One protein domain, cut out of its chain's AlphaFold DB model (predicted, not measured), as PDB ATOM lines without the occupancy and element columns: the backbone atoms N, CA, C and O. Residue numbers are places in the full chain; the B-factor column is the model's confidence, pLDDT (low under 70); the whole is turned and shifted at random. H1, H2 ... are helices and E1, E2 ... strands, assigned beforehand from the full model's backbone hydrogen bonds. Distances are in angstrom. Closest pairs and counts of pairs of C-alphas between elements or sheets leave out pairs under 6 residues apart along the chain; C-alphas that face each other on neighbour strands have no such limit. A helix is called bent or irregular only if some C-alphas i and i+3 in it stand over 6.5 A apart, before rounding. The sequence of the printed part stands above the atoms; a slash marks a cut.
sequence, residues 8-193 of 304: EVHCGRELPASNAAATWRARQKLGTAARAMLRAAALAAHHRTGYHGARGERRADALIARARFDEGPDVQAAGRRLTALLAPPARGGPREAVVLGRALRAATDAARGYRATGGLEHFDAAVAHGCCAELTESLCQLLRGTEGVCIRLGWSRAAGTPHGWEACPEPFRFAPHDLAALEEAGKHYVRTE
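This is residues 8 to 193 of the 304 residues of an uncharacterized protein of Streptomyces diacarni (UniProt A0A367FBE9). A twisted antiparallel sheet of five strands makes a wall, with H1, H3 and H5 covering one face and no named helix over the other. H2 packs on H1, H4 folds back on H3, and H6 packs on H5 and H3. The printed part has 186 residues, running E1 H1 H2 E2 E3 H3 H4 H5 E4 E5 H6, with strand order E2 E3 E1 E4 E5. It is mixed helix and strand, and compact: radius of gyration of the C-alphas 15.8 A, spans 42 by 42 by 32 A.

Start at E1, residues 8 to 14, an inner strand between E3, residues 81 to 86 (N 9 and O 84, 2.8 A), and E4, residues 148 to 154 (N 10 and O 152, 2.8 A). E2, residues 68 to 70, forms a hairpin with E3, with N 70 and O 83 at 2.8 A. E5, residues 172 to 174, forms one with E4, with N 151 and O 172 at 2.8 A. H1, residues 24 to 46, is on the sheet over E3 and E1 at a height of 9.7 A. H2, residues 57 to 66, touches residues 35 to 43 of H1, closest at the C-alphas of Arg 39 and Ala 60, 4.8 A. E1, H1, H2 and E2 form a split strand-helix-strand unit, two strands running the same way with E3 between them; its crossover is right-handed. H3, residues 96 to 117, is over E1, E4 and E5 on the same face, in two layers with H1 and H5, residues 133 to 143. H4, residues 121 to 127, forms a helical hairpin with H3. H5 touches H1 at a shallow tilt of 25 degrees, opposite ways (C-alphas of Ala 33 and Ser 138, 5.1 A), and H6, residues 176 to 192, at 18 degrees (Ala 133 and Gly 186, 4.2 A). Every O i to N i+4 pair is within hydrogen-bond range in H1 to H5; in H6, 11 of 13 are.

Find C-alpha 8 at (46.977, -6.434, 117.740), where E1 begins its 19.4 A. H1 runs 33.5 A from C-alpha 24 at (37.860, -25.624, 127.215), H3 30.9 A, and H6 25.4 A to C-alpha 192 at (48.227, -26.397, 91.758). H6 is only just irregular: C-alphas 177 and 180 are 6.9 A apart.

The C-alphas farthest apart, of Ser 18 and Gly 92, are 47.6 A apart. The printed part has no cut. The link from E4 to E5, residues 155 to 171, is long. Look for low confidence, under 70, at residues 18 to 22, 75 to 76 and 91 to 93.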
ATOM      1  N   GLU A   8      48.012  -5.620 117.118       94.81
ATOM      2  CA  GLU A   8      46.977  -6.434 117.740       94.81
ATOM      3  C   GLU A   8      46.164  -7.160 116.664       94.81
ATOM      4  O   GLU A   8      45.717  -6.564 115.685       94.81
ATOM      5  N   VAL A   9      45.955  -8.464 116.839       96.44
ATOM      6  CA  VAL A   9      45.062  -9.276 116.002       96.44
ATOM      7  C   VAL A   9      43.980  -9.858 116.896       96.44
ATOM      8  O   VAL A   9      44.209 -10.831 117.616       96.44
ATOM      9  N   HIS A  10      42.791  -9.268 116.858       95.69
ATOM     10  CA  HIS A  10      41.646  -9.728 117.635       95.69
ATOM     11  C   HIS A  10      40.849 -10.747 116.829       95.69
ATOM     12  O   HIS A  10      40.248 -10.403 115.814       95.69
ATOM     13  N   CYS A  11      40.809 -11.985 117.301       95.75
ATOM     14  CA  CYS A  11      40.027 -13.072 116.727       95.75
ATOM     15  C   CYS A  11      38.764 -13.280 117.565       95.75
ATOM     16  O   CYS A  11      38.853 -13.588 118.752       95.75
ATOM     17  N   GLY A  12      37.595 -13.121 116.950       92.50
ATOM     18  CA  GLY A  12      36.284 -13.321 117.553       92.50
ATOM     19  C   GLY A  12      35.513 -14.453 116.873       92.50
ATOM     20  O   GLY A  12      35.510 -14.543 115.647       92.50
ATOM     21  N   ARG A  13      34.837 -15.293 117.660       92.06
ATOM     22  CA  ARG A  13      33.900 -16.326 117.205       92.06
ATOM     23  C   ARG A  13      32.528 -16.066 117.810       92.06
ATOM     24  O   ARG A  13      32.389 -15.945 119.029       92.06
ATOM     25  N   GLU A  14      31.520 -16.032 116.960       89.62
ATOM     26  CA  GLU A  14      30.117 -15.969 117.346       89.62
ATOM     27  C   GLU A  14      29.632 -17.414 117.499       89.62
ATOM     28  O   GLU A  14      29.555 -18.167 116.531       89.62
ATOM     29  N   LEU A  15      29.434 -17.859 118.742       83.62
ATOM     30  CA  LEU A  15      28.953 -19.211 119.036       83.62
ATOM     31  C   LEU A  15      27.432 -19.184 119.238       83.62
ATOM     32  O   LEU A  15      26.974 -18.264 119.928       83.62
ATOM     33  N   PRO A  16      26.701 -20.213 118.762       80.31
ATOM     34  CA  PRO A  16      25.258 -20.322 118.956       80.31
ATOM     35  C   PRO A  16      24.839 -20.179 120.419       80.31
ATOM     36  O   PRO A  16      25.561 -20.612 121.322       80.31
ATOM     37  N   ALA A  17      23.644 -19.637 120.657       70.62
ATOM     38  CA  ALA A  17      23.093 -19.438 122.002       70.62
ATOM     39  C   ALA A  17      22.971 -20.746 122.811       70.62
ATOM     40  O   ALA A  17      23.146 -20.745 124.028       70.62
ATOM     41  N   SER A  18      22.757 -21.881 122.134       67.81
ATOM     42  CA  SER A  18      22.741 -23.223 122.742       67.81
ATOM     43  C   SER A  18      24.107 -23.679 123.277       67.81
ATOM     44  O   SER A  18      24.187 -24.653 124.021       67.81
ATOM     45  N   ASN A  19      25.187 -22.967 122.939       66.00
ATOM     46  CA  ASN A  19      26.554 -23.207 123.390       66.00
ATOM     47  C   ASN A  19      26.989 -22.091 124.364       66.00
ATOM     48  O   ASN A  19      27.875 -21.278 124.077       66.00
ATOM     49  N   ALA A  20      26.293 -22.019 125.503       54.56
ATOM     50  CA  ALA A  20      26.392 -20.919 126.466       54.56
ATOM     51  C   ALA A  20      27.736 -20.870 127.216       54.56
ATOM     52  O   ALA A  20      28.249 -19.786 127.477       54.56
ATOM     53  N   ALA A  21      28.353 -22.019 127.505       53.81
ATOM     54  CA  ALA A  21      29.677 -22.068 128.113       53.81
ATOM     55  C   ALA A  21      30.735 -22.241 127.026       53.81
ATOM     56  O   ALA A  21      30.737 -23.236 126.296       53.81
ATOM     57  N   ALA A  22      31.682 -21.310 126.939       58.88
ATOM     58  CA  ALA A  22      32.862 -21.520 126.125       58.88
ATOM     59  C   ALA A  22      33.716 -22.631 126.732       58.88
ATOM     60  O   ALA A  22      34.588 -22.424 127.574       58.88
ATOM     61  N   THR A  23      33.406 -23.852 126.313       73.56
ATOM     62  CA  THR A  23      34.100 -25.052 126.756       73.56
ATOM     63  C   THR A  23      35.605 -24.885 126.559       73.56
ATOM     64  O   THR A  23      36.056 -24.255 125.598       73.56
ATOM     65  N   TRP A  24      36.409 -25.520 127.414       79.88
ATOM     66  CA  TRP A  24      37.860 -25.624 127.215       79.88
ATOM     67  C   TRP A  24      38.217 -26.012 125.766       79.88
ATOM     68  O   TRP A  24      39.160 -25.483 125.185       79.88
ATOM     69  N   ARG A  25      37.391 -26.853 125.122       82.19
ATOM     70  CA  ARG A  25      37.517 -27.215 123.702       82.19
ATOM     71  C   ARG A  25      37.350 -26.023 122.752       82.19
ATOM     72  O   ARG A  25      38.089 -25.941 121.777       82.19
ATOM     73  N   ALA A  26      36.403 -25.114 122.992       82.38
ATOM     74  CA  ALA A  26      36.234 -23.899 122.189       82.38
ATOM     75  C   ALA A  26      37.450 -22.967 122.316       82.38
ATOM     76  O   ALA A  26      37.951 -22.488 121.298       82.38
ATOM     77  N   ARG A  27      37.975 -22.810 123.541       86.94
ATOM     78  CA  ARG A  27      39.214 -22.069 123.834       86.94
ATOM     79  C   ARG A  27      40.425 -22.669 123.121       86.94
ATOM     80  O   ARG A  27      41.132 -21.954 122.419       86.94
ATOM     81  N   GLN A  28      40.618 -23.985 123.214       87.75
ATOM     82  CA  GLN A  28      41.687 -24.689 122.500       87.75
ATOM     83  C   GLN A  28      41.560 -24.535 120.981       87.75
ATOM     84  O   GLN A  28      42.541 -24.209 120.321       87.75
ATOM     85  N   LYS A  29      40.354 -24.700 120.421       88.81
ATOM     86  CA  LYS A  29      40.114 -24.508 118.981       88.81
ATOM     87  C   LYS A  29      40.454 -23.089 118.527       88.81
ATOM     88  O   LYS A  29      41.160 -22.938 117.536       88.81
ATOM     89  N   LEU A  30      39.993 -22.068 119.255       92.44
ATOM     90  CA  LEU A  30      40.300 -20.668 118.950       92.44
ATOM     91  C   LEU A  30      41.809 -20.404 119.021       92.44
ATOM     92  O   LEU A  30      42.374 -19.858 118.079       92.44
ATOM     93  N   GLY A  31      42.473 -20.848 120.091       94.12
ATOM     94  CA  GLY A  31      43.917 -20.687 120.259       94.12
ATOM     95  C   GLY A  31      44.734 -21.382 119.170       94.12
ATOM     96  O   GLY A  31      45.676 -20.797 118.637       94.12
ATOM     97  N   THR A  32      44.382 -22.615 118.811       95.50
ATOM     98  CA  THR A  32      45.064 -23.366 117.748       95.50
ATOM     99  C   THR A  32      44.869 -22.708 116.386       95.50
ATOM    100  O   THR A  32      45.852 -22.477 115.684       95.50
ATOM    101  N   ALA A  33      43.637 -22.338 116.035       96.25
ATOM    102  CA  ALA A  33      43.344 -21.747 114.735       96.25
ATOM    103  C   ALA A  33      43.921 -20.326 114.589       96.25
ATOM    104  O   ALA A  33      44.490 -20.005 113.550       96.25
ATOM    105  N   ALA A  34      43.880 -19.501 115.641       96.75
ATOM    106  CA  ALA A  34      44.514 -18.181 115.633       96.75
ATOM    107  C   ALA A  34      46.040 -18.275 115.472       96.75
ATOM    108  O   ALA A  34      46.628 -17.530 114.690       96.75
ATOM    109  N   ARG A  35      46.697 -19.232 116.148       97.88
ATOM    110  CA  ARG A  35      48.127 -19.506 115.920       97.88
ATOM    111  C   ARG A  35      48.382 -19.966 114.490       97.88
ATOM    112  O   ARG A  35      49.311 -19.464 113.872       97.88
ATOM    113  N   ALA A  36      47.575 -20.879 113.950       98.00
ATOM    114  CA  ALA A  36      47.711 -21.339 112.566       98.00
ATOM    115  C   ALA A  36      47.572 -20.187 111.554       98.00
ATOM    116  O   ALA A  36      48.391 -20.070 110.646       98.00
ATOM    117  N   MET A  37      46.619 -19.280 111.769       97.94
ATOM    118  CA  MET A  37      46.431 -18.083 110.948       97.94
ATOM    119  C   MET A  37      47.662 -17.163 110.976       97.94
ATOM    120  O   MET A  37      48.137 -16.714 109.934       97.94
ATOM    121  N   LEU A  38      48.230 -16.916 112.160       97.44
ATOM    122  CA  LEU A  38      49.458 -16.126 112.293       97.44
ATOM    123  C   LEU A  38      50.664 -16.813 111.645       97.44
ATOM    124  O   LEU A  38      51.479 -16.144 111.012       97.44
ATOM    125  N   ARG A  39      50.769 -18.145 111.746       97.88
ATOM    126  CA  ARG A  39      51.795 -18.909 111.020       97.88
ATOM    127  C   ARG A  39      51.669 -18.694 109.518       97.88
ATOM    128  O   ARG A  39      52.680 -18.417 108.884       97.88
ATOM    129  N   ALA A  40      50.459 -18.776 108.966       98.06
ATOM    130  CA  ALA A  40      50.215 -18.547 107.543       98.06
ATOM    131  C   ALA A  40      50.658 -17.138 107.111       98.06
ATOM    132  O   ALA A  40      51.339 -16.986 106.100       98.06
ATOM    133  N   ALA A  41      50.380 -16.114 107.926       96.38
ATOM    134  CA  ALA A  41      50.863 -14.757 107.673       96.38
ATOM    135  C   ALA A  41      52.397 -14.651 107.691       96.38
ATOM    136  O   ALA A  41      52.971 -13.982 106.833       96.38
ATOM    137  N   ALA A  42      53.070 -15.334 108.625       95.44
ATOM    138  CA  ALA A  42      54.533 -15.394 108.673       95.44
ATOM    139  C   ALA A  42      55.113 -16.012 107.395       95.44
ATOM    140  O   ALA A  42      56.075 -15.505 106.823       95.44
ATOM    141  N   LEU A  43      54.515 -17.113 106.940       96.50
ATOM    142  CA  LEU A  43      54.931 -17.819 105.735       96.50
ATOM    143  C   LEU A  43      54.766 -16.929 104.494       96.50
ATOM    144  O   LEU A  43      55.734 -16.720 103.756       96.50
ATOM    145  N   ALA A  44      53.591 -16.313 104.339       96.50
ATOM    146  CA  ALA A  44      53.278 -15.399 103.244       96.50
ATOM    147  C   ALA A  44      54.124 -14.109 103.258       96.50
ATOM    148  O   ALA A  44      54.346 -13.495 102.211       96.50
ATOM    149  N   ALA A  45      54.605 -13.683 104.432       93.81
ATOM    150  CA  ALA A  45      55.489 -12.528 104.574       93.81
ATOM    151  C   ALA A  45      56.885 -12.781 103.983       93.81
ATOM    152  O   ALA A  45      57.531 -11.840 103.524       93.81
ATOM    153  N   HIS A  46      57.337 -14.037 103.980       90.12
ATOM    154  CA  HIS A  46      58.622 -14.429 103.402       90.12
ATOM    155  C   HIS A  46      58.525 -14.737 101.912       90.12
ATOM    156  O   HIS A  46      59.380 -14.306 101.143       90.12
ATOM    157  N   HIS A  47      57.495 -15.474 101.502       91.31
ATOM    158  CA  HIS A  47      57.266 -15.810 100.103       91.31
ATOM    159  C   HIS A  47      55.771 -15.969  99.868       91.31
ATOM    160  O   HIS A  47      55.105 -16.654 100.629       91.31
ATOM    161  N   ARG A  48      55.219 -15.390  98.804       95.31
ATOM    162  CA  ARG A  48      53.799 -15.586  98.472       95.31
ATOM    163  C   ARG A  48      53.658 -16.786  97.544       95.31
ATOM    164  O   ARG A  48      54.332 -16.854  96.523       95.31
ATOM    165  N   THR A  49      52.863 -17.763  97.948       96.25
ATOM    166  CA  THR A  49      52.611 -19.024  97.234       96.25
ATOM    167  C   THR A  49      51.271 -19.570  97.713       96.25
ATOM    168  O   THR A  49      50.850 -19.263  98.829       96.25
ATOM    169  N   GLY A  50      50.592 -20.354  96.873       96.44
ATOM    170  CA  GLY A  50      49.312 -20.951  97.241       96.44
ATOM    171  C   GLY A  50      49.459 -21.967  98.372       96.44
ATOM    172  O   GLY A  50      48.547 -22.114  99.178       96.44
ATOM    173  N   TYR A  51      50.599 -22.649  98.493       97.56
ATOM    174  CA  TYR A  51      50.765 -23.691  99.504       97.56
ATOM    175  C   TYR A  51      52.193 -23.791 100.022       97.56
ATOM    176  O   TYR A  51      53.109 -24.090  99.266       97.56
ATOM    177  N   HIS A  52      52.409 -23.641 101.326       96.56
ATOM    178  CA  HIS A  52      53.754 -23.698 101.903       96.56
ATOM    179  C   HIS A  52      54.188 -25.112 102.304       96.56
ATOM    180  O   HIS A  52      55.354 -25.479 102.116       96.56
ATOM    181  N   GLY A  53      53.275 -25.918 102.845       95.44
ATOM    182  CA  GLY A  53      53.580 -27.208 103.455       95.44
ATOM    183  C   GLY A  53      54.624 -27.069 104.565       95.44
ATOM    184  O   GLY A  53      54.453 -26.293 105.498       95.44
ATOM    185  N   ALA A  54      55.721 -27.822 104.478       94.69
ATOM    186  CA  ALA A  54      56.820 -27.737 105.443       94.69
ATOM    187  C   ALA A  54      57.766 -26.542 105.214       94.69
ATOM    188  O   ALA A  54      58.690 -26.324 106.006       94.69
ATOM    189  N   ARG A  55      57.608 -25.794 104.112       94.94
ATOM    190  CA  ARG A  55      58.509 -24.685 103.772       94.94
ATOM    191  C   ARG A  55      58.292 -23.534 104.745       94.94
ATOM    192  O   ARG A  55      57.166 -23.117 104.970       94.94
ATOM    193  N   GLY A  56      59.374 -23.010 105.310       93.12
ATOM    194  CA  GLY A  56      59.345 -21.858 106.208       93.12
ATOM    195  C   GLY A  56      58.893 -22.155 107.643       93.12
ATOM    196  O   GLY A  56      58.803 -21.210 108.427       93.12
ATOM    197  N   GLU A  57      58.678 -23.426 108.026       92.00
ATOM    198  CA  GLU A  57      58.196 -23.834 109.365       92.00
ATOM    199  C   GLU A  57      58.943 -23.123 110.504       92.00
ATOM    200  O   GLU A  57      58.314 -22.486 111.344       92.00
ATOM    201  N   ARG A  58      60.285 -23.120 110.473       91.00
ATOM    202  CA  ARG A  58      61.116 -22.485 111.516       91.00
ATOM    203  C   ARG A  58      60.831 -20.989 111.689       91.00
ATOM    204  O   ARG A  58      60.932 -20.467 112.795       91.00
ATOM    205  N   ARG A  59      60.513 -20.280 110.603       89.44
ATOM    206  CA  ARG A  59      60.217 -18.839 110.647       89.44
ATOM    207  C   ARG A  59      58.824 -18.585 111.204       89.44
ATOM    208  O   ARG A  59      58.659 -17.705 112.046       89.44
ATOM    209  N   ALA A  60      57.852 -19.401 110.799       94.25
ATOM    210  CA  ALA A  60      56.517 -19.375 111.380       94.25
ATOM    211  C   ALA A  60      56.551 -19.703 112.882       94.25
ATOM    212  O   ALA A  60      55.944 -18.988 113.676       94.25
ATOM    213  N   ASP A  61      57.322 -20.716 113.291       94.19
ATOM    214  CA  ASP A  61      57.553 -21.059 114.700       94.19
ATOM    215  C   ASP A  61      58.154 -19.877 115.470       94.19
ATOM    216  O   ASP A  61      57.678 -19.536 116.550       94.19
ATOM    217  N   ALA A  62      59.156 -19.206 114.892       92.50
ATOM    218  CA  ALA A  62      59.792 -18.045 115.505       92.50
ATOM    219  C   ALA A  62      58.844 -16.843 115.664       92.50
ATOM    220  O   ALA A  62      59.019 -16.069 116.604       92.50
ATOM    221  N   LEU A  63      57.850 -16.661 114.781       92.94
ATOM    222  CA  LEU A  63      56.777 -15.675 114.990       92.94
ATOM    223  C   LEU A  63      55.890 -16.075 116.166       92.94
ATOM    224  O   LEU A  63      55.627 -15.259 117.044       92.94
ATOM    225  N   ILE A  64      55.433 -17.324 116.202       95.88
ATOM    226  CA  ILE A  64      54.533 -17.776 117.268       95.88
ATOM    227  C   ILE A  64      55.222 -17.746 118.635       95.88
ATOM    228  O   ILE A  64      54.583 -17.378 119.613       95.88
ATOM    229  N   ALA A  65      56.517 -18.059 118.698       94.50
ATOM    230  CA  ALA A  65      57.297 -18.009 119.932       94.50
ATOM    231  C   ALA A  65      57.441 -16.589 120.509       94.50
ATOM    232  O   ALA A  65      57.545 -16.440 121.723       94.50
ATOM    233  N   ARG A  66      57.441 -15.547 119.661       92.25
ATOM    234  CA  ARG A  66      57.496 -14.139 120.102       92.25
ATOM    235  C   ARG A  66      56.119 -13.505 120.312       92.25
ATOM    236  O   ARG A  66      56.018 -12.494 121.003       92.25
ATOM    237  N   ALA A  67      55.078 -14.063 119.696       94.44
ATOM    238  CA  ALA A  67      53.715 -13.569 119.824       94.44
ATOM    239  C   ALA A  67      53.180 -13.824 121.238       94.44
ATOM    240  O   ALA A  67      53.360 -14.904 121.803       94.44
ATOM    241  N   ARG A  68      52.473 -12.841 121.800       95.56
ATOM    242  CA  ARG A  68      51.759 -13.011 123.073       95.56
ATOM    243  C   ARG A  68      50.271 -13.149 122.799       95.56
ATOM    244  O   ARG A  68      49.749 -12.491 121.911       95.56
ATOM    245  N   PHE A  69      49.599 -14.008 123.551       94.38
ATOM    246  CA  PHE A  69      48.176 -14.285 123.379       94.38
ATOM    247  C   PHE A  69      47.441 -13.922 124.662       94.38
ATOM    248  O   PHE A  69      47.807 -14.403 125.732       94.38
ATOM    249  N   ASP A  70      46.420 -13.086 124.535       91.56
ATOM    250  CA  ASP A  70      45.609 -12.580 125.635       91.56
ATOM    251  C   ASP A  70      44.125 -12.835 125.345       91.56
ATOM    252  O   ASP A  70      43.625 -12.523 124.265       91.56
ATOM    253  N   GLU A  71      43.409 -13.420 126.299       84.88
ATOM    254  CA  GLU A  71      41.963 -13.660 126.189       84.88
ATOM    255  C   GLU A  71      41.132 -12.502 126.749       84.88
ATOM    256  O   GLU A  71      39.915 -12.469 126.574       84.88
ATOM    257  N   GLY A  72      41.792 -11.509 127.348       77.94
ATOM    258  CA  GLY A  72      41.150 -10.412 128.043       77.94
ATOM    259  C   GLY A  72      40.597 -10.829 129.413       77.94
ATOM    260  O   GLY A  72      40.599 -12.006 129.778       77.94
ATOM    261  N   PRO A  73      40.122  -9.854 130.203       74.06
ATOM    262  CA  PRO A  73      39.640 -10.091 131.565       74.06
ATOM    263  C   PRO A  73      38.219 -10.676 131.626       74.06
ATOM    264  O   PRO A  73      37.793 -11.142 132.680       74.06
ATOM    265  N   ASP A  74      37.469 -10.636 130.522       76.62
ATOM    266  CA  ASP A  74      36.079 -11.087 130.479       76.62
ATOM    267  C   ASP A  74      35.993 -12.616 130.360       76.62
ATOM    268  O   ASP A  74      36.144 -13.195 129.282       76.62
ATOM    269  N   VAL A  75      35.708 -13.275 131.485       68.62
ATOM    270  CA  VAL A  75      35.555 -14.736 131.568       68.62
ATOM    271  C   VAL A  75      34.418 -15.246 130.670       68.62
ATOM    272  O   VAL A  75      34.513 -16.357 130.151       68.62
ATOM    273  N   GLN A  76      33.380 -14.440 130.416       68.06
ATOM    274  CA  GLN A  76      32.268 -14.811 129.528       68.06
ATOM    275  C   GLN A  76      32.665 -14.762 128.042       68.06
ATOM    276  O   GLN A  76      32.043 -15.415 127.200       68.06
ATOM    277  N   ALA A  77      33.736 -14.032 127.711       70.12
ATOM    278  CA  ALA A  77      34.327 -13.988 126.376       70.12
ATOM    279  C   ALA A  77      35.400 -15.065 126.145       70.12
ATOM    280  O   ALA A  77      35.878 -15.199 125.008       70.12
ATOM    281  N   ALA A  78      35.758 -15.854 127.169       70.25
ATOM    282  CA  ALA A  78      36.680 -16.980 127.030       70.25
ATOM    283  C   ALA A  78      36.250 -17.859 125.848       70.25
ATOM    284  O   ALA A  78      35.063 -18.005 125.592       70.25
ATOM    285  N   GLY A  79      37.186 -18.371 125.046       76.12
ATOM    286  CA  GLY A  79      36.891 -19.195 123.857       76.12
ATOM    287  C   GLY A  79      36.043 -18.555 122.740       76.12
ATOM    288  O   GLY A  79      35.887 -19.173 121.683       76.12
ATOM    289  N   ARG A  80      35.548 -17.327 122.935       85.88
ATOM    290  CA  ARG A  80      34.887 -16.483 121.933       85.88
ATOM    291  C   ARG A  80      35.820 -15.396 121.423       85.88
ATOM    292  O   ARG A  80      35.663 -14.980 120.283       85.88
ATOM    293  N   ARG A  81      36.778 -14.927 122.229       90.88
ATOM    294  CA  ARG A  81      37.737 -13.883 121.846       90.88
ATOM    295  C   ARG A  81      39.165 -14.246 122.235       90.88
ATOM    296  O   ARG A  81      39.401 -14.853 123.273       90.88
ATOM    297  N   LEU A  82      40.107 -13.880 121.375       93.88
ATOM    298  CA  LEU A  82      41.541 -14.010 121.605       93.88
ATOM    299  C   LEU A  82      42.257 -12.874 120.881       93.88
ATOM    300  O   LEU A  82      42.038 -12.670 119.690       93.88
ATOM    301  N   THR A  83      43.127 -12.161 121.580       95.50
ATOM    302  CA  THR A  83      43.983 -11.122 121.010       95.50
ATOM    303  C   THR A  83      45.405 -11.645 120.930       95.50
ATOM    304  O   THR A  83      45.973 -12.077 121.931       95.50
ATOM    305  N   ALA A  84      45.994 -11.614 119.739       96.25
ATOM    306  CA  ALA A  84      47.423 -11.822 119.576       96.25
ATOM    307  C   ALA A  84      48.139 -10.473 119.493       96.25
ATOM    308  O   ALA A  84      47.724  -9.602 118.735       96.25
ATOM    309  N   LEU A  85      49.214 -10.329 120.258       95.25
ATOM    310  CA  LEU A  85      50.087  -9.166 120.282       95.25
ATOM    311  C   LEU A  85      51.377  -9.518 119.541       95.25
ATOM    312  O   LEU A  85      52.084 -10.462 119.916       95.25
ATOM    313  N   LEU A  86      51.663  -8.771 118.482       93.44
ATOM    314  CA  LEU A  86      52.815  -8.951 117.614       93.44
ATOM    315  C   LEU A  86      53.728  -7.737 117.742       93.44
ATOM    316  O   LEU A  86      53.366  -6.630 117.348       93.44
ATOM    317  N   ALA A  87      54.930  -7.948 118.271       89.44
ATOM    318  CA  ALA A  87      55.935  -6.897 118.285       89.44
ATOM    319  C   ALA A  87      56.245  -6.468 116.838       89.44
ATOM    320  O   ALA A  87      56.546  -7.341 116.011       89.44
ATOM    321  N   PRO A  88      56.174  -5.165 116.507       79.25
ATOM    322  CA  PRO A  88      56.514  -4.695 115.173       79.25
ATOM    323  C   PRO A  88      57.977  -5.050 114.859       79.25
ATOM    324  O   PRO A  88      58.827  -5.018 115.757       79.25
ATOM    325  N   PRO A  89      58.302  -5.406 113.604       74.56
ATOM    326  CA  PRO A  89      59.662  -5.780 113.246       74.56
ATOM    327  C   PRO A  89      60.627  -4.609 113.463       74.56
ATOM    328  O   PRO A  89      60.256  -3.437 113.336       74.56
ATOM    329  N   ALA A  90      61.898  -4.926 113.724       70.12
ATOM    330  CA  ALA A  90      62.965  -3.933 113.642       70.12
ATOM    331  C   ALA A  90      62.964  -3.283 112.241       70.12
ATOM    332  O   ALA A  90      62.560  -3.922 111.261       70.12
ATOM    333  N   ARG A  91      63.374  -2.007 112.153       64.38
ATOM    334  CA  ARG A  91      63.258  -1.172 110.939       64.38
ATOM    335  C   ARG A  91      63.602  -1.957 109.661       64.38
ATOM    336  O   ARG A  91      64.712  -2.459 109.528       64.38
ATOM    337  N   GLY A  92      62.650  -2.022 108.724       63.84
ATOM    338  CA  GLY A  92      62.828  -2.613 107.389       63.84
ATOM    339  C   GLY A  92      62.315  -4.050 107.198       63.84
ATOM    340  O   GLY A  92      62.282  -4.513 106.060       63.84
ATOM    341  N   GLY A  93      61.892  -4.756 108.255       66.50
ATOM    342  CA  GLY A  93      61.304  -6.102 108.139       66.50
ATOM    343  C   GLY A  93      59.825  -6.117 107.705       66.50
ATOM    344  O   GLY A  93      59.123  -5.115 107.871       66.50
ATOM    345  N   PRO A  94      59.312  -7.246 107.169       74.69
ATOM    346  CA  PRO A  94      57.900  -7.372 106.825       74.69
ATOM    347  C   PRO A  94      57.044  -7.380 108.096       74.69
ATOM    348  O   PRO A  94      57.297  -8.142 109.021       74.69
ATOM    349  N   ARG A  95      56.014  -6.533 108.137       89.56
ATOM    350  CA  ARG A  95      55.061  -6.453 109.251       89.56
ATOM    351  C   ARG A  95      53.975  -7.510 109.055       89.56
ATOM    352  O   ARG A  95      53.099  -7.336 108.208       89.56
ATOM    353  N   GLU A  96      54.026  -8.616 109.794       92.50
ATOM    354  CA  GLU A  96      53.167  -9.786 109.546       92.50
ATOM    355  C   GLU A  96      51.672  -9.477 109.692       92.50
ATOM    356  O   GLU A  96      50.870  -9.998 108.918       92.50
ATOM    357  N   ALA A  97      51.288  -8.567 110.593       93.94
ATOM    358  CA  ALA A  97      49.904  -8.101 110.722       93.94
ATOM    359  C   ALA A  97      49.376  -7.447 109.427       93.94
ATOM    360  O   ALA A  97      48.218  -7.630 109.058       93.94
ATOM    361  N   VAL A  98      50.237  -6.737 108.684       94.69
ATOM    362  CA  VAL A  98      49.885  -6.135 107.385       94.69
ATOM    363  C   VAL A  98      49.691  -7.207 106.319       94.69
ATOM    364  O   VAL A  98      48.767  -7.113 105.512       94.69
ATOM    365  N   VAL A  99      50.559  -8.221 106.303       95.62
ATOM    366  CA  VAL A  99      50.444  -9.354 105.373       95.62
ATOM    367  C   VAL A  99      49.162 -10.130 105.652       95.62
ATOM    368  O   VAL A  99      48.397 -10.377 104.724       95.62
ATOM    369  N   LEU A 100      48.880 -10.415 106.925       97.38
ATOM    370  CA  LEU A 100      47.634 -11.045 107.341       97.38
ATOM    371  C   LEU A 100      46.423 -10.233 106.882       97.38
ATOM    372  O   LEU A 100      45.522 -10.786 106.268       97.38
ATOM    373  N   GLY A 101      46.406  -8.922 107.127       97.19
ATOM    374  CA  GLY A 101      45.291  -8.072 106.724       97.19
ATOM    375  C   GLY A 101      45.038  -8.064 105.218       97.19
ATOM    376  O   GLY A 101      43.886  -8.109 104.787       97.19
ATOM    377  N   ARG A 102      46.101  -8.044 104.405       97.50
ATOM    378  CA  ARG A 102      45.982  -8.136 102.939       97.50
ATOM    379  C   ARG A 102      45.414  -9.486 102.514       97.50
ATOM    380  O   ARG A 102      44.514  -9.515 101.681       97.50
ATOM    381  N   ALA A 103      45.893 -10.569 103.118       98.25
ATOM    382  CA  ALA A 103      45.409 -11.910 102.832       98.25
ATOM    383  C   ALA A 103      43.946 -12.095 103.272       98.25
ATOM    384  O   ALA A 103      43.147 -12.631 102.519       98.25
ATOM    385  N   LEU A 104      43.546 -11.586 104.442       98.50
ATOM    386  CA  LEU A 104      42.158 -11.649 104.915       98.50
ATOM    387  C   LEU A 104      41.205 -10.849 104.023       98.50
ATOM    388  O   LEU A 104      40.120 -11.339 103.705       98.50
ATOM    389  N   ARG A 105      41.612  -9.649 103.585       97.75
ATOM    390  CA  ARG A 105      40.847  -8.858 102.610       97.75
ATOM    391  C   ARG A 105      40.655  -9.647 101.316       97.75
ATOM    392  O   ARG A 105      39.522  -9.882 100.914       97.75
ATOM    393  N   ALA A 106      41.751 -10.143 100.742       98.19
ATOM    394  CA  ALA A 106      41.717 -10.904  99.500       98.19
ATOM    395  C   ALA A 106      40.915 -12.212  99.625       98.19
ATOM    396  O   ALA A 106      40.186 -12.564  98.708       98.19
ATOM    397  N   ALA A 107      40.985 -12.909 100.764       98.44
ATOM    398  CA  ALA A 107      40.177 -14.099 101.032       98.44
ATOM    399  C   ALA A 107      38.679 -13.772 101.129       98.44
ATOM    400  O   ALA A 107      37.858 -14.542 100.634       98.44
ATOM    401  N   THR A 108      38.321 -12.638 101.737       97.88
ATOM    402  CA  THR A 108      36.924 -12.177 101.830       97.88
ATOM    403  C   THR A 108      36.373 -11.857 100.439       97.88
ATOM    404  O   THR A 108      35.292 -12.323 100.070       97.88
ATOM    405  N   ASP A 109      37.141 -11.109  99.645       97.75
ATOM    406  CA  ASP A 109      36.775 -10.742  98.276       97.75
ATOM    407  C   ASP A 109      36.690 -11.983  97.375       97.75
ATOM    408  O   ASP A 109      35.726 -12.139  96.623       97.75
ATOM    409  N   ALA A 110      37.634 -12.919  97.510       98.00
ATOM    410  CA  ALA A 110      37.647 -14.161  96.746       98.00
ATOM    411  C   ALA A 110      36.502 -15.107  97.115       98.00
ATOM    412  O   ALA A 110      35.874 -15.671  96.223       98.00
ATOM    413  N   ALA A 111      36.163 -15.236  98.401       97.44
ATOM    414  CA  ALA A 111      35.008 -16.021  98.825       97.44
ATOM    415  C   ALA A 111      33.704 -15.442  98.254       97.44
ATOM    416  O   ALA A 111      32.837 -16.197  97.803       97.44
ATOM    417  N   ARG A 112      33.563 -14.108  98.236       96.50
ATOM    418  CA  ARG A 112      32.417 -13.429  97.616       96.50
ATOM    419  C   ARG A 112      32.374 -13.669  96.106       96.50
ATOM    420  O   ARG A 112      31.315 -14.030  95.597       96.50
ATOM    421  N   GLY A 113      33.504 -13.513  95.417       96.19
ATOM    422  CA  GLY A 113      33.631 -13.782  93.982       96.19
ATOM    423  C   GLY A 113      33.263 -15.225  93.631       96.19
ATOM    424  O   GLY A 113      32.419 -15.449  92.770       96.19
ATOM    425  N   TYR A 114      33.785 -16.195  94.384       96.19
ATOM    426  CA  TYR A 114      33.455 -17.613  94.225       96.19
ATOM    427  C   TYR A 114      31.958 -17.891  94.397       96.19
ATOM    428  O   TYR A 114      31.392 -18.680  93.653       96.19
ATOM    429  N   ARG A 115      31.271 -17.236  95.339       93.75
ATOM    430  CA  ARG A 115      29.810 -17.397  95.466       93.75
ATOM    431  C   ARG A 115      29.041 -16.819  94.286       93.75
ATOM    432  O   ARG A 115      27.981 -17.338  93.955       93.75
ATOM    433  N   ALA A 116      29.546 -15.742  93.691       94.88
ATOM    434  CA  ALA A 116      28.910 -15.107  92.548       94.88
ATOM    435  C   ALA A 116      29.114 -15.902  91.247       94.88
ATOM    436  O   ALA A 116      28.212 -15.927  90.416       94.88
ATOM    437  N   THR A 117      30.275 -16.543  91.065       95.06
ATOM    438  CA  THR A 117      30.659 -17.147  89.773       95.06
ATOM    439  C   THR A 117      30.917 -18.654  89.813       95.06
ATOM    440  O   THR A 117      30.946 -19.290  88.765       95.06
ATOM    441  N   GLY A 118      31.151 -19.238  90.990       92.81
ATOM    442  CA  GLY A 118      31.666 -20.603  91.169       92.81
ATOM    443  C   GLY A 118      33.149 -20.778  90.803       92.81
ATOM    444  O   GLY A 118      33.689 -21.873  90.954       92.81
ATOM    445  N   GLY A 119      33.804 -19.719  90.316       93.25
ATOM    446  CA  GLY A 119      35.162 -19.746  89.780       93.25
ATOM    447  C   GLY A 119      36.245 -19.491  90.832       93.25
ATOM    448  O   GLY A 119      36.057 -18.719  91.779       93.25
ATOM    449  N   LEU A 120      37.394 -20.151  90.671       96.06
ATOM    450  CA  LEU A 120      38.534 -20.080  91.597       96.06
ATOM    451  C   LEU A 120      39.554 -18.990  91.228       96.06
ATOM    452  O   LEU A 120      40.497 -18.764  91.979       96.06
ATOM    453  N   GLU A 121      39.338 -18.248  90.143       96.62
ATOM    454  CA  GLU A 121      40.278 -17.245  89.621       96.62
ATOM    455  C   GLU A 121      40.517 -16.113  90.634       96.62
ATOM    456  O   GLU A 121      41.613 -15.562  90.742       96.62
ATOM    457  N   HIS A 122      39.499 -15.790  91.438       96.75
ATOM    458  CA  HIS A 122      39.637 -14.824  92.525       96.75
ATOM    459  C   HIS A 122      40.585 -15.330  93.621       96.75
ATOM    460  O   HIS A 122      41.326 -14.541  94.209       96.75
ATOM    461  N   PHE A 123      40.592 -16.640  93.888       98.06
ATOM    462  CA  PHE A 123      41.535 -17.252  94.819       98.06
ATOM    463  C   PHE A 123      42.943 -17.335  94.223       98.06
ATOM    464  O   PHE A 123      43.903 -17.115  94.964       98.06
ATOM    465  N   ASP A 124      43.086 -17.554  92.916       97.94
ATOM    466  CA  ASP A 124      44.386 -17.493  92.233       97.94
ATOM    467  C   ASP A 124      45.018 -16.103  92.364       97.94
ATOM    468  O   ASP A 124      46.167 -15.966  92.791       97.94
ATOM    469  N   ALA A 125      44.237 -15.050  92.104       97.25
ATOM    470  CA  ALA A 125      44.678 -13.669  92.292       97.25
ATOM    471  C   ALA A 125      45.016 -13.361  93.764       97.25
ATOM    472  O   ALA A 125      45.977 -12.642  94.057       97.25
ATOM    473  N   ALA A 126      44.271 -13.938  94.710       98.12
ATOM    474  CA  ALA A 126      44.470 -13.704  96.136       98.12
ATOM    475  C   ALA A 126      45.825 -14.217  96.667       98.12
ATOM    476  O   ALA A 126      46.316 -13.704  97.682       98.12
ATOM    477  N   VAL A 127      46.483 -15.160  95.979       98.25
ATOM    478  CA  VAL A 127      47.840 -15.623  96.335       98.25
ATOM    479  C   VAL A 127      48.833 -14.459  96.351       98.25
ATOM    480  O   VAL A 127      49.657 -14.351  97.263       98.25
ATOM    481  N   ALA A 128      48.700 -13.513  95.416       97.50
ATOM    482  CA  ALA A 128      49.543 -12.319  95.357       97.50
ATOM    483  C   ALA A 128      49.411 -11.426  96.603       97.50
ATOM    484  O   ALA A 128      50.299 -10.614  96.872       97.50
ATOM    485  N   HIS A 129      48.351 -11.595  97.396       97.50
ATOM    486  CA  HIS A 129      48.107 -10.877  98.647       97.50
ATOM    487  C   HIS A 129      48.391 -11.712  99.902       97.50
ATOM    488  O   HIS A 129      48.281 -11.183 101.007       97.50
ATOM    489  N   GLY A 130      48.833 -12.964  99.743       97.25
ATOM    490  CA  GLY A 130      49.199 -13.860 100.840       97.25
ATOM    491  C   GLY A 130      48.141 -14.903 101.198       97.25
ATOM    492  O   GLY A 130      48.283 -15.562 102.227       97.25
ATOM    493  N   CYS A 131      47.092 -15.074 100.384       98.19
ATOM    494  CA  CYS A 131      46.212 -16.232 100.532       98.19
ATOM    495  C   CYS A 131      46.964 -17.518 100.196       98.19
ATOM    496  O   CYS A 131      47.654 -17.606  99.184       98.19
ATOM    497  N   CYS A 132      46.810 -18.509 101.062       98.44
ATOM    498  CA  CYS A 132      47.420 -19.822 100.933       98.44
ATOM    499  C   CYS A 132      46.534 -20.877 101.605       98.44
ATOM    500  O   CYS A 132      45.614 -20.540 102.359       98.44
ATOM    501  N   ALA A 133      46.824 -22.153 101.358       98.25
ATOM    502  CA  ALA A 133      46.084 -23.276 101.922       98.25
ATOM    503  C   ALA A 133      46.122 -23.286 103.458       98.25
ATOM    504  O   ALA A 133      45.122 -23.598 104.096       98.25
ATOM    505  N   GLU A 134      47.242 -22.889 104.067       98.38
ATOM    506  CA  GLU A 134      47.377 -22.796 105.522       98.38
ATOM    507  C   GLU A 134      46.438 -21.733 106.115       98.38
ATOM    508  O   GLU A 134      45.841 -21.941 107.177       98.38
ATOM    509  N   LEU A 135      46.269 -20.600 105.420       98.62
ATOM    510  CA  LEU A 135      45.340 -19.556 105.842       98.62
ATOM    511  C   LEU A 135      43.894 -20.037 105.708       98.62
ATOM    512  O   LEU A 135      43.137 -19.924 106.674       98.62
ATOM    513  N   THR A 136      43.506 -20.589 104.555       98.56
ATOM    514  CA  THR A 136      42.127 -21.057 104.344       98.56
ATOM    515  C   THR A 136      41.766 -22.185 105.306       98.56
ATOM    516  O   THR A 136      40.680 -22.166 105.882       98.56
ATOM    517  N   GLU A 137      42.697 -23.099 105.593       98.38
ATOM    518  CA  GLU A 137      42.514 -24.132 106.613       98.38
ATOM    519  C   GLU A 137      42.275 -23.523 108.002       98.38
ATOM    520  O   GLU A 137      41.335 -23.920 108.697       98.38
ATOM    521  N   SER A 138      43.074 -22.529 108.405       98.31
ATOM    522  CA  SER A 138      42.896 -21.861 109.700       98.31
ATOM    523  C   SER A 138      41.543 -21.141 109.815       98.31
ATOM    524  O   SER A 138      40.891 -21.215 110.860       98.31
ATOM    525  N   LEU A 139      41.066 -20.524 108.728       98.25
ATOM    526  CA  LEU A 139      39.749 -19.886 108.664       98.25
ATOM    527  C   LEU A 139      38.621 -20.920 108.755       98.25
ATOM    528  O   LEU A 139      37.686 -20.735 109.534       98.25
ATOM    529  N   CYS A 140      38.734 -22.052 108.053       98.00
ATOM    530  CA  CYS A 140      37.788 -23.162 108.181       98.00
ATOM    531  C   CYS A 140      37.734 -23.698 109.620       98.00
ATOM    532  O   CYS A 140      36.652 -23.974 110.143       98.00
ATOM    533  N   GLN A 141      38.881 -23.814 110.299       96.06
ATOM    534  CA  GLN A 141      38.929 -24.222 111.707       96.06
ATOM    535  C   GLN A 141      38.240 -23.209 112.638       96.06
ATOM    536  O   GLN A 141      37.554 -23.628 113.575       96.06
ATOM    537  N   LEU A 142      38.382 -21.903 112.380       94.94
ATOM    538  CA  LEU A 142      37.676 -20.854 113.127       94.94
ATOM    539  C   LEU A 142      36.160 -20.910 112.892       94.94
ATOM    540  O   LEU A 142      35.401 -20.823 113.859       94.94
ATOM    541  N   LEU A 143      35.731 -21.091 111.640       95.50
ATOM    542  CA  LEU A 143      34.329 -21.032 111.214       95.50
ATOM    543  C   LEU A 143      33.491 -22.241 111.634       95.50
ATOM    544  O   LEU A 143      32.304 -22.102 111.939       95.50
ATOM    545  N   ARG A 144      34.075 -23.443 111.662       92.38
ATOM    546  CA  ARG A 144      33.326 -24.671 111.974       92.38
ATOM    547  C   ARG A 144      32.667 -24.593 113.356       92.38
ATOM    548  O   ARG A 144      33.340 -24.443 114.381       92.38
ATOM    549  N   GLY A 145      31.343 -24.759 113.378       88.31
ATOM    550  CA  GLY A 145      30.532 -24.701 114.598       88.31
ATOM    551  C   GLY A 145      30.354 -23.290 115.171       88.31
ATOM    552  O   GLY A 145      30.175 -23.157 116.380       88.31
ATOM    553  N   THR A 146      30.459 -22.256 114.331       90.62
ATOM    554  CA  THR A 146      30.175 -20.850 114.668       90.62
ATOM    555  C   THR A 146      29.049 -20.310 113.794       90.62
ATOM    556  O   THR A 146      28.762 -20.880 112.745       90.62
ATOM    557  N   GLU A 147      28.432 -19.212 114.218       92.75
ATOM    558  CA  GLU A 147      27.519 -18.389 113.415       92.75
ATOM    559  C   GLU A 147      28.282 -17.323 112.613       92.75
ATOM    560  O   GLU A 147      27.810 -16.860 111.578       92.75
ATOM    561  N   GLY A 148      29.504 -17.003 113.042       94.25
ATOM    562  CA  GLY A 148      30.363 -16.025 112.398       94.25
ATOM    563  C   GLY A 148      31.749 -15.961 113.029       94.25
ATOM    564  O   GLY A 148      31.971 -16.337 114.185       94.25
ATOM    565  N   VAL A 149      32.703 -15.463 112.251       96.44
ATOM    566  CA  VAL A 149      34.062 -15.148 112.687       96.44
ATOM    567  C   VAL A 149      34.349 -13.699 112.330       96.44
ATOM    568  O   VAL A 149      34.122 -13.264 111.203       96.44
ATOM    569  N   CYS A 150      34.875 -12.954 113.296       96.69
ATOM    570  CA  CYS A 150      35.263 -11.562 113.132       96.69
ATOM    571  C   CYS A 150      36.739 -11.414 113.496       96.69
ATOM    572  O   CYS A 150      37.130 -11.722 114.621       96.69
ATOM    573  N   ILE A 151      37.556 -10.912 112.575       97.69
ATOM    574  CA  ILE A 151      38.980 -10.656 112.803       97.69
ATOM    575  C   ILE A 151      39.235  -9.159 112.655       97.69
ATOM    576  O   ILE A 151      38.874  -8.566 111.643       97.69
ATOM    577  N   ARG A 152      39.854  -8.531 113.654       96.62
ATOM    578  CA  ARG A 152      40.184  -7.098 113.638       96.62
ATOM    579  C   ARG A 152      41.675  -6.896 113.835       96.62
ATOM    580  O   ARG A 152      42.284  -7.607 114.630       96.62
ATOM    581  N   LEU A 153      42.229  -5.904 113.146       95.62
ATOM    582  CA  LEU A 153      43.618  -5.491 113.304       95.62
ATOM    583  C   LEU A 153      43.695  -4.169 114.068       95.62
ATOM    584  O   LEU A 153      42.894  -3.268 113.829       95.62
ATOM    585  N   GLY A 154      44.666  -4.070 114.965       93.75
ATOM    586  CA  GLY A 154      45.079  -2.846 115.637       93.75
ATOM    587  C   GLY A 154      46.555  -2.585 115.358       93.75
ATOM    588  O   GLY A 154      47.366  -3.510 115.353       93.75
ATOM    589  N   TRP A 155      46.911  -1.329 115.099       93.19
ATOM    590  CA  TRP A 155      48.291  -0.952 114.806       93.19
ATOM    591  C   TRP A 155      49.006  -0.449 116.055       93.19
ATOM    592  O   TRP A 155      48.483   0.404 116.776       93.19
ATOM    593  N   SER A 156      50.243  -0.908 116.251       90.12
ATOM    594  CA  SER A 156      51.161  -0.348 117.239       90.12
ATOM    595  C   SER A 156      51.239   1.170 117.092       90.12
ATOM    596  O   SER A 156      51.559   1.691 116.018       90.12
ATOM    597  N   ARG A 157      51.019   1.894 118.194       84.88
ATOM    598  CA  ARG A 157      51.171   3.357 118.209       84.88
ATOM    599  C   ARG A 157      52.631   3.767 118.026       84.88
ATOM    600  O   ARG A 157      52.889   4.820 117.456       84.88
ATOM    601  N   ALA A 158      53.564   2.931 118.484       83.81
ATOM    602  CA  ALA A 158      54.999   3.170 118.360       83.81
ATOM    603  C   ALA A 158      55.498   2.996 116.916       83.81
ATOM    604  O   ALA A 158      56.338   3.769 116.464       83.81
ATOM    605  N   ALA A 159      54.971   2.009 116.183       86.44
ATOM    606  CA  ALA A 159      55.321   1.788 114.776       86.44
ATOM    607  C   ALA A 159      54.472   2.617 113.793       86.44
ATOM    608  O   ALA A 159      54.833   2.737 112.622       86.44
ATOM    609  N   GLY A 160      53.349   3.173 114.254       88.56
ATOM    610  CA  GLY A 160      52.418   3.957 113.449       88.56
ATOM    611  C   GLY A 160      51.557   3.112 112.505       88.56
ATOM    612  O   GLY A 160      51.703   1.888 112.388       88.56
ATOM    613  N   THR A 161      50.637   3.783 111.815       91.50
ATOM    614  CA  THR A 161      49.757   3.159 110.822       91.50
ATOM    615  C   THR A 161      50.556   2.789 109.566       91.50
ATOM    616  O   THR A 161      51.258   3.644 109.020       91.50
ATOM    617  N   PRO A 162      50.478   1.537 109.079       90.94
ATOM    618  CA  PRO A 162      51.112   1.157 107.824       90.94
ATOM    619  C   PRO A 162      50.569   1.960 106.633       90.94
ATOM    620  O   PRO A 162      49.388   2.289 106.573       90.94
ATOM    621  N   HIS A 163      51.412   2.202 105.628       88.50
ATOM    622  CA  HIS A 163      50.971   2.846 104.390       88.50
ATOM    623  C   HIS A 163      49.856   2.041 103.693       88.50
ATOM    624  O   HIS A 163      49.937   0.812 103.582       88.50
ATOM    625  N   GLY A 164      48.830   2.746 103.206       88.81
ATOM    626  CA  GLY A 164      47.658   2.152 102.554       88.81
ATOM    627  C   GLY A 164      46.653   1.506 103.515       88.81
ATOM    628  O   GLY A 164      45.758   0.795 103.060       88.81
ATOM    629  N   TRP A 165      46.803   1.726 104.824       93.12
ATOM    630  CA  TRP A 165      45.862   1.277 105.845       93.12
ATOM    631  C   TRP A 165      45.281   2.449 106.624       93.12
ATOM    632  O   TRP A 165      45.947   3.451 106.875       93.12
ATOM    633  N   GLU A 166      44.034   2.284 107.044       92.19
ATOM    634  CA  GLU A 166      43.390   3.157 108.018       92.19
ATOM    635  C   GLU A 166      43.915   2.859 109.427       92.19
ATOM    636  O   GLU A 166      44.374   1.748 109.714       92.19
ATOM    637  N   ALA A 167      43.831   3.847 110.324       87.88
ATOM    638  CA  ALA A 167      44.287   3.702 111.709       87.88
ATOM    639  C   ALA A 167      43.511   2.619 112.481       87.88
ATOM    640  O   ALA A 167      44.088   1.939 113.328       87.88
ATOM    641  N   CYS A 168      42.229   2.438 112.160       86.31
ATOM    642  CA  CYS A 168      41.387   1.358 112.660       86.31
ATOM    643  C   CYS A 168      40.686   0.702 111.463       86.31
ATOM    644  O   CYS A 168      39.610   1.155 111.083       86.31
ATOM    645  N   PRO A 169      41.294  -0.318 110.839       91.44
ATOM    646  CA  PRO A 169      40.697  -0.986 109.692       91.44
ATOM    647  C   PRO A 169      39.373  -1.664 110.050       91.44
ATOM    648  O   PRO A 169      39.240  -2.242 111.136       91.44
ATOM    649  N   GLU A 170      38.433  -1.668 109.104       92.81
ATOM    650  CA  GLU A 170      37.186  -2.426 109.232       92.81
ATOM    651  C   GLU A 170      37.447  -3.919 109.526       92.81
ATOM    652  O   GLU A 170      38.371  -4.512 108.950       92.81
ATOM    653  N   PRO A 171      36.658  -4.561 110.412       95.88
ATOM    654  CA  PRO A 171      36.836  -5.973 110.726       95.88
ATOM    655  C   PRO A 171      36.552  -6.887 109.529       95.88
ATOM    656  O   PRO A 171      35.549  -6.743 108.831       95.88
ATOM    657  N   PHE A 172      37.382  -7.912 109.364       97.81
ATOM    658  CA  PHE A 172      37.164  -8.989 108.402       97.81
ATOM    659  C   PHE A 172      36.133  -9.964 108.959       97.81
ATOM    660  O   PHE A 172      36.299 -10.481 110.068       97.81
ATOM    661  N   ARG A 173      35.069 -10.214 108.197       97.69
ATOM    662  CA  ARG A 173      33.958 -11.070 108.614       97.69
ATOM    663  C   ARG A 173      33.847 -12.267 107.692       97.69
ATOM    664  O   ARG A 173      33.798 -12.105 106.478       97.69
ATOM    665  N   PHE A 174      33.749 -13.436 108.305       97.94
ATOM    666  CA  PHE A 174      33.462 -14.691 107.632       97.94
ATOM    667  C   PHE A 174      32.246 -15.339 108.288       97.94
ATOM    668  O   PHE A 174      32.066 -15.254 109.505       97.94
ATOM    669  N   ALA A 175      31.436 -16.016 107.492       96.38
ATOM    670  CA  ALA A 175      30.225 -16.698 107.910       96.38
ATOM    671  C   ALA A 175      30.234 -18.160 107.427       96.38
ATOM    672  O   ALA A 175      31.012 -18.523 106.543       96.38
ATOM    673  N   PRO A 176      29.364 -19.034 107.965       96.19
ATOM    674  CA  PRO A 176      29.337 -20.452 107.595       96.19
ATOM    675  C   PRO A 176      29.198 -20.721 106.091       96.19
ATOM    676  O   PRO A 176      29.719 -21.717 105.600       96.19
ATOM    677  N   HIS A 177      28.555 -19.821 105.342       95.56
ATOM    678  CA  HIS A 177      28.426 -19.939 103.888       95.56
ATOM    679  C   HIS A 177      29.756 -19.770 103.127       95.56
ATOM    680  O   HIS A 177      29.840 -20.158 101.966       95.56
ATOM    681  N   ASP A 178      30.799 -19.219 103.758       97.38
ATOM    682  CA  ASP A 178      32.139 -19.107 103.170       97.38
ATOM    683  C   ASP A 178      32.918 -20.434 103.218       97.38
ATOM    684  O   ASP A 178      33.910 -20.587 102.506       97.38
ATOM    685  N   LEU A 179      32.484 -21.409 104.034       97.31
ATOM    686  CA  LEU A 179      33.225 -22.654 104.277       97.31
ATOM    687  C   LEU A 179      33.522 -23.428 102.992       97.31
ATOM    688  O   LEU A 179      34.666 -23.814 102.772       97.31
ATOM    689  N   ALA A 180      32.520 -23.625 102.131       96.19
ATOM    690  CA  ALA A 180      32.696 -24.388 100.896       96.19
ATOM    691  C   ALA A 180      33.740 -23.740  99.968       96.19
ATOM    692  O   ALA A 180      34.595 -24.434  99.420       96.19
ATOM    693  N   ALA A 181      33.717 -22.407  99.857       98.00
ATOM    694  CA  ALA A 181      34.669 -21.649  99.052       98.00
ATOM    695  C   ALA A 181      36.100 -21.780  99.598       98.00
ATOM    696  O   ALA A 181      37.032 -22.061  98.849       98.00
ATOM    697  N   LEU A 182      36.275 -21.619 100.914       98.38
ATOM    698  CA  LEU A 182      37.582 -21.707 101.571       98.38
ATOM    699  C   LEU A 182      38.164 -23.129 101.530       98.38
ATOM    700  O   LEU A 182      39.368 -23.297 101.322       98.38
ATOM    701  N   GLU A 183      37.328 -24.158 101.701       98.19
ATOM    702  CA  GLU A 183      37.745 -25.559 101.593       98.19
ATOM    703  C   GLU A 183      38.175 -25.918 100.169       98.19
ATOM    704  O   GLU A 183      39.199 -26.584  99.993       98.19
ATOM    705  N   GLU A 184      37.432 -25.469  99.153       98.00
ATOM    706  CA  GLU A 184      37.808 -25.718  97.762       98.00
ATOM    707  C   GLU A 184      39.065 -24.938  97.366       98.00
ATOM    708  O   GLU A 184      39.962 -25.511  96.750       98.00
ATOM    709  N   ALA A 185      39.206 -23.687  97.817       98.25
ATOM    710  CA  ALA A 185      40.427 -22.907  97.637       98.25
ATOM    711  C   ALA A 185      41.652 -23.603  98.254       98.25
ATOM    712  O   ALA A 185      42.683 -23.737  97.600       98.25
ATOM    713  N   GLY A 186      41.535 -24.123  99.483       97.75
ATOM    714  CA  GLY A 186      42.620 -24.871 100.128       97.75
ATOM    715  C   GLY A 186      43.055 -26.102  99.325       97.75
ATOM    716  O   GLY A 186      44.248 -26.305  99.093       97.75
ATOM    717  N   LYS A 187      42.097 -26.902  98.836       97.00
ATOM    718  CA  LYS A 187      42.393 -28.059  97.967       97.00
ATOM    719  C   LYS A 187      43.008 -27.630  96.639       97.00
ATOM    720  O   LYS A 187      43.918 -28.301  96.152       97.00
ATOM    721  N   HIS A 188      42.498 -26.551  96.052       97.25
ATOM    722  CA  HIS A 188      42.999 -25.994  94.806       97.25
ATOM    723  C   HIS A 188      44.464 -25.589  94.948       97.25
ATOM    724  O   HIS A 188      45.295 -26.103  94.205       97.25
ATOM    725  N   TYR A 189      44.797 -24.783  95.955       97.38
ATOM    726  CA  TYR A 189      46.163 -24.338  96.211       97.38
ATOM    727  C   TYR A 189      47.154 -25.493  96.397       97.38
ATOM    728  O   TYR A 189      48.240 -25.478  95.824       97.38
ATOM    729  N   VAL A 190      46.784 -26.532  97.153       95.81
ATOM    730  CA  VAL A 190      47.641 -27.721  97.320       95.81
ATOM    731  C   VAL A 190      47.826 -28.471  95.998       95.81
ATOM    732  O   VAL A 190      48.901 -29.010  95.733       95.81
ATOM    733  N   ARG A 191      46.777 -28.540  95.172       94.50
ATOM    734  CA  ARG A 191      46.784 -29.258  93.893       94.50
ATOM    735  C   ARG A 191      47.607 -28.541  92.824       94.50
ATOM    736  O   ARG A 191      48.238 -29.230  92.022       94.50
ATOM    737  N   THR A 192      47.563 -27.212  92.786       94.44
ATOM    738  CA  THR A 192      48.227 -26.397  91.758       94.44
ATOM    739  C   THR A 192      49.663 -26.034  92.104       94.44
ATOM    740  O   THR A 192      50.446 -25.766  91.194       94.44
ATOM    741  N   GLU A 193      50.047 -26.087  93.381       94.50
ATOM    742  CA  GLU A 193      51.406 -25.748  93.787       94.50
ATOM    743  C   GLU A 193      52.449 -26.722  93.190       94.50
ATOM    744  O   GLU A 193      52.379 -27.943  93.417       94.50
TER     745      GLU A 193